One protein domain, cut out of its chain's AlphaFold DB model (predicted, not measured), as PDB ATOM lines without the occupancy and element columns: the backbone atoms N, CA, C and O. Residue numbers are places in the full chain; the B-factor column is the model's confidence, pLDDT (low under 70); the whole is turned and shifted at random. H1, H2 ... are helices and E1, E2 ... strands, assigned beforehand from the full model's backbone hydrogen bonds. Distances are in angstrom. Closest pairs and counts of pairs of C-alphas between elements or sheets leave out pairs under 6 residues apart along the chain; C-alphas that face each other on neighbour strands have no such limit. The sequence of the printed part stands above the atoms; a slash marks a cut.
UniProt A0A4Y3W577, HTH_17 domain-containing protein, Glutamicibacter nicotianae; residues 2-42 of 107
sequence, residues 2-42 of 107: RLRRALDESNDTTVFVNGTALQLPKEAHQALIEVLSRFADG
ATOM      1  N   ARG A   2      44.619  22.400 -19.898       67.62
ATOM      2  CA  ARG A   2      45.818  21.589 -20.246       67.62
ATOM      3  C   ARG A   2      45.821  21.031 -21.673       67.62
ATOM      4  O   ARG A   2      46.855  21.072 -22.319       67.62
ATOM      5  N   LEU A   3      44.672  20.541 -22.144       65.88
ATOM      6  CA  LEU A   3      44.554  19.930 -23.470       65.88
ATOM      7  C   LEU A   3      44.865  20.946 -24.576       65.88
ATOM      8  O   LEU A   3      45.814  20.752 -25.309       65.88
ATOM      9  N   ARG A   4      44.162  22.083 -24.604       64.50
ATOM     10  CA  ARG A   4      44.371  23.158 -25.591       64.50
ATOM     11  C   ARG A   4      45.831  23.614 -25.715       64.50
ATOM     12  O   ARG A   4      46.342  23.715 -26.818       64.50
ATOM     13  N   ARG A   5      46.530  23.801 -24.591       68.12
ATOM     14  CA  ARG A   5      47.952  24.177 -24.603       68.12
ATOM     15  C   ARG A   5      48.856  23.073 -25.165       68.12
ATOM     16  O   ARG A   5      49.778  23.373 -25.907       68.12
ATOM     17  N   ALA A   6      48.586  21.813 -24.827       69.12
ATOM     18  CA  ALA A   6      49.326  20.682 -25.386       69.12
ATOM     19  C   ALA A   6      49.074  20.503 -26.895       69.12
ATOM     20  O   ALA A   6      49.951  20.018 -27.598       69.12
ATOM     21  N   LEU A   7      47.894  20.902 -27.386       66.44
ATOM     22  CA  LEU A   7      47.544  20.866 -28.807       66.44
ATOM     23  C   LEU A   7      48.240  21.979 -29.610       66.44
ATOM     24  O   LEU A   7      48.697  21.709 -30.713       66.44
ATOM     25  N   ASP A   8      48.371  23.190 -29.056       66.12
ATOM     26  CA  ASP A   8      49.045  24.321 -29.725       66.12
ATOM     27  C   ASP A   8      50.576  24.142 -29.838       66.12
ATOM     28  O   ASP A   8      51.205  24.709 -30.728       66.12
ATOM     29  N   GLU A   9      51.192  23.378 -28.930       69.38
ATOM     30  CA  GLU A   9      52.651  23.189 -28.861       69.38
ATOM     31  C   GLU A   9      53.152  21.965 -29.673       69.38
ATOM     32  O   GLU A   9      54.362  21.815 -29.861       69.38
ATOM     33  N   SER A  10      52.261  21.093 -30.172       65.25
ATOM     34  CA  SER A  10      52.625  19.812 -30.805       65.25
ATOM     35  C   SER A  10      52.446  19.846 -32.327       65.25
ATOM     36  O   SER A  10      51.328  19.966 -32.816       65.25
ATOM     37  N   ASN A  11      53.537  19.683 -33.086       71.31
ATOM     38  CA  ASN A  11      53.501  19.597 -34.559       71.31
ATOM     39  C   ASN A  11      53.273  18.169 -35.086       71.31
ATOM     40  O   ASN A  11      53.101  17.965 -36.288       71.31
ATOM     41  N   ASP A  12      53.312  17.179 -34.202       78.62
ATOM     42  CA  ASP A  12      53.087  15.771 -34.484       78.62
ATOM     43  C   ASP A  12      52.172  15.150 -33.422       78.62
ATOM     44  O   ASP A  12      51.936  15.693 -32.339       78.62
ATOM     45  N   THR A  13      51.547  14.021 -33.755       86.19
ATOM     46  CA  THR A  13      50.698  13.283 -32.817       86.19
ATOM     47  C   THR A  13      50.833  11.797 -33.063       86.19
ATOM     48  O   THR A  13      50.579  11.306 -34.164       86.19
ATOM     49  N   THR A  14      51.183  11.077 -32.002       90.25
ATOM     50  CA  THR A  14      51.238   9.618 -31.989       90.25
ATOM     51  C   THR A  14      49.959   9.053 -31.389       90.25
ATOM     52  O   THR A  14      49.555   9.436 -30.292       90.25
ATOM     53  N   VAL A  15      49.347   8.100 -32.085       90.75
ATOM     54  CA  VAL A  15      48.227   7.306 -31.572       90.75
ATOM     55  C   VAL A  15      48.679   5.874 -31.329       90.75
ATOM     56  O   VAL A  15      49.449   5.310 -32.103       90.75
ATOM     57  N   PHE A  16      48.189   5.276 -30.247       93.94
ATOM     58  CA  PHE A  16      48.401   3.863 -29.959       93.94
ATOM     59  C   PHE A  16      47.154   3.078 -30.352       93.94
ATOM     60  O   PHE A  16      46.091   3.259 -29.760       93.94
ATOM     61  N   VAL A  17      47.283   2.201 -31.347       91.62
ATOM     62  CA  VAL A  17      46.188   1.364 -31.854       91.62
ATOM     63  C   VAL A  17      46.662  -0.082 -31.886       91.62
ATOM     64  O   VAL A  17      47.693  -0.384 -32.480       91.62
ATOM     65  N   ASN A  18      45.931  -0.981 -31.222       92.00
ATOM     66  CA  ASN A  18      46.262  -2.412 -31.145       92.00
ATOM     67  C   ASN A  18      47.722  -2.683 -30.722       92.00
ATOM     68  O   ASN A  18      48.400  -3.531 -31.294       92.00
ATOM     69  N   GLY A  19      48.231  -1.918 -29.749       93.25
ATOM     70  CA  GLY A  19      49.607  -2.050 -29.247       93.25
ATOM     71  C   GLY A  19      50.693  -1.462 -30.153       93.25
ATOM     72  O   GLY A  19      51.869  -1.555 -29.815       93.25
ATOM     73  N   THR A  20      50.328  -0.832 -31.271       93.25
ATOM     74  CA  THR A  20      51.273  -0.191 -32.194       93.25
ATOM     75  C   THR A  20      51.199   1.325 -32.066       93.25
ATOM     76  O   THR A  20      50.111   1.899 -32.112       93.25
ATOM     77  N   ALA A  21      52.358   1.971 -31.928       94.38
ATOM     78  CA  ALA A  21      52.484   3.420 -32.014       94.38
ATOM     79  C   ALA A  21      52.517   3.844 -33.487       94.38
ATOM     80  O   ALA A  21      53.390   3.412 -34.241       94.38
ATOM     81  N   LEU A  22      51.573   4.685 -33.896       92.44
ATOM     82  CA  LEU A  22      51.463   5.203 -35.256       92.44
ATOM     83  C   LEU A  22      51.530   6.726 -35.221       92.44
ATOM     84  O   LEU A  22      50.819   7.360 -34.440       92.44
ATOM     85  N   GLN A  23      52.357   7.313 -36.084       91.00
ATOM     86  CA  GLN A  23      52.320   8.754 -36.314       91.00
ATOM     87  C   GLN A  23      51.133   9.099 -37.207       91.00
ATOM     88  O   GLN A  23      50.921   8.463 -38.242       91.00
ATOM     89  N   LEU A  24      50.357  10.103 -36.805       90.12
ATOM     90  CA  LEU A  24      49.262  10.595 -37.624       90.12
ATOM     91  C   LEU A  24      49.800  11.375 -38.833       90.12
ATOM     92  O   LEU A  24      50.688  12.215 -38.673       90.12
ATOM     93  N   PRO A  25      49.232  11.166 -40.036       90.69
ATOM     94  CA  PRO A  25      49.416  12.086 -41.151       90.69
ATOM     95  C   PRO A  25      48.997  13.509 -40.767       90.69
ATOM     96  O   PRO A  25      48.123  13.696 -39.916       90.69
ATOM     97  N   LYS A  26      49.575  14.512 -41.431       85.75
ATOM     98  CA  LYS A  26      49.353  15.931 -41.120       85.75
ATOM     99  C   LYS A  26      47.868  16.305 -41.113       85.75
ATOM    100  O   LYS A  26      47.411  16.990 -40.203       85.75
ATOM    101  N   GLU A  27      47.112  15.829 -42.095       86.00
ATOM    102  CA  GLU A  27      45.685  16.119 -42.243       86.00
ATOM    103  C   GLU A  27      44.873  15.518 -41.085       86.00
ATOM    104  O   GLU A  27      43.981  16.166 -40.540       86.00
ATOM    105  N   ALA A  28      45.215  14.295 -40.667       88.19
ATOM    106  CA  ALA A  28      44.567  13.618 -39.545       88.19
ATOM    107  C   ALA A  28      44.914  14.277 -38.203       88.19
ATOM    108  O   ALA A  28      44.043  14.409 -37.346       88.19
ATOM    109  N   HIS A  29      46.161  14.727 -38.037       87.44
ATOM    110  CA  HIS A  29      46.581  15.522 -36.888       87.44
ATOM    111  C   HIS A  29      45.752  16.810 -36.792       87.44
ATOM    112  O   HIS A  29      45.091  17.022 -35.781       87.44
ATOM    113  N   GLN A  30      45.688  17.614 -37.860       86.00
ATOM    114  CA  GLN A  30      44.914  18.862 -37.871       86.00
ATOM    115  C   GLN A  30      43.430  18.638 -37.550       86.00
ATOM    116  O   GLN A  30      42.864  19.351 -36.722       86.00
ATOM    117  N   ALA A  31      42.809  17.620 -38.156       87.75
ATOM    118  CA  ALA A  31      41.422  17.268 -37.868       87.75
ATOM    119  C   ALA A  31      41.218  16.872 -36.395       87.75
ATOM    120  O   ALA A  31      40.234  17.272 -35.776       87.75
ATOM    121  N   LEU A  32      42.153  16.117 -35.811       88.50
ATOM    122  CA  LEU A  32      42.100  15.732 -34.404       88.50
ATOM    123  C   LEU A  32      42.222  16.946 -33.470       88.50
ATOM    124  O   LEU A  32      41.448  17.042 -32.517       88.50
ATOM    125  N   ILE A  33      43.146  17.876 -33.745       87.50
ATOM    126  CA  ILE A  33      43.301  19.113 -32.961       87.50
ATOM    127  C   ILE A  33      41.995  19.918 -32.946       87.50
ATOM    128  O   ILE A  33      41.557  20.361 -31.882       87.50
ATOM    129  N   GLU A  34      41.343  20.064 -34.100       86.94
ATOM    130  CA  GLU A  34      40.072  20.783 -34.236       86.94
ATOM    131  C   GLU A  34      38.959  20.143 -33.390       86.94
ATOM    132  O   GLU A  34      38.293  20.817 -32.601       86.94
ATOM    133  N   VAL A  35      38.789  18.819 -33.495       90.19
ATOM    134  CA  VAL A  35      37.784  18.073 -32.721       90.19
ATOM    135  C   VAL A  35      38.030  18.214 -31.216       90.19
ATOM    136  O   VAL A  35      37.103  18.497 -30.456       90.19
ATOM    137  N   LEU A  36      39.277  18.036 -30.770       88.94
ATOM    138  CA  LEU A  36      39.632  18.126 -29.353       88.94
ATOM    139  C   LEU A  36      39.479  19.546 -28.798       88.94
ATOM    140  O   LEU A  36      39.121  19.703 -27.630       88.94
ATOM    141  N   SER A  37      39.717  20.570 -29.620       85.88
ATOM    142  CA  SER A  37      39.530  21.971 -29.233       85.88
ATOM    143  C   SER A  37      38.056  22.287 -28.991       85.88
ATOM    144  O   SER A  37      37.718  22.813 -27.934       85.88
ATOM    145  N   ARG A  38      37.164  21.853 -29.890       87.81
ATOM    146  CA  ARG A  38      35.707  21.995 -29.720       87.81
ATOM    147  C   ARG A  38      35.197  21.294 -28.464       87.81
ATOM    148  O   ARG A  38      34.440  21.876 -27.691       87.81
ATOM    149  N   PHE A  39      35.670  20.075 -28.199       86.75
ATOM    150  CA  PHE A  39      35.331  19.384 -26.953       86.75
ATOM    151  C   PHE A  39      35.858  20.104 -25.710       86.75
ATOM    152  O   PHE A  39      35.180  20.117 -24.683       86.75
ATOM    153  N   ALA A  40      37.045  20.713 -25.780       83.94
ATOM    154  CA  ALA A  40      37.584  21.495 -24.671       83.94
ATOM    155  C   ALA A  40      36.730  22.735 -24.353       83.94
ATOM    156  O   ALA A  40      36.707  23.157 -23.194       83.94
ATOM    157  N   ASP A  41      36.014  23.260 -25.347       85.38
ATOM    158  CA  ASP A  41      35.085  24.385 -25.223       85.38
ATOM    159  C   ASP A  41      33.643  23.932 -24.878       85.38
ATOM    160  O   ASP A  41      32.747  24.757 -24.701       85.38
ATOM    161  N   GLY A  42      33.414  22.622 -24.697       87.81
ATOM    162  CA  GLY A  42      32.116  22.049 -24.320       87.81
ATOM    163  C   GLY A  42      31.141  21.875 -25.487       87.81
ATOM    164  O   GLY A  42      29.955  21.624 -25.266       87.81
TER     165      GLY A  42
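Overview. This is residues 2 to 42 of the 107 residues of the protein "HTH_17 domain-containing protein" of Glutamicibacter nicotianae (UniProt A0A4Y3W577). Two helices of unequal length, H1 and H2, lie side by side at one end, and a small two-stranded hairpin, E1 and E2, makes the other end, its tip at residues 16 to 21 sticking out free. The chain leaves the short H1, goes out and back through the hairpin, and returns as the long H2 beside H1. The printed part has 41 residues, with H1, E1, E2 and H2 in that order; the sheet order is E1 - E2, antiparallel, and the class is mixed, helices and strands. It is only just compact, close to loose, with a radius of gyration of the C-alphas of 10.8 A, and elongated, spanning 30 by 18 by 16 A.

Arrangement. H1, residues 2 to 8, touches H2, residues 26 to 40, closest at the C-alphas of Arg 4 and Ser 37, 6.2 A apart. They run opposite ways at a shallow tilt of 33 degrees, only just short of steep. E1, residues 14 to 17, and E2, residues 20 to 23, form a hairpin, antiparallel at 146 degrees. N 15 and O 22 are 2.9 A apart and N 22 and O 15 are 2.8 A apart, both within hydrogen-bond range. H1 and E2 are apart, as are E1 and H2. In H1 and H2 every O i to N i+4 pair is within hydrogen-bond range.

Along the chain. H1 begins at C-alpha 2 (45.818, 21.589, -20.246) and is 10.4 A long. E1 measures 9.7 A from C-alpha 14 (51.238, 9.618, -31.989), and E2 9.9 A. H2 runs 21.0 A to C-alpha 40 (37.584, 21.495, -24.671).

Size, cuts and confidence. The two C-alphas farthest apart, of Gly 19 and Asp 41, are 30.4 A apart. The printed part has no cut, and its three links are tight. Mean pLDDT of the printed part is 83.5; residues 2 to 10 are under 70.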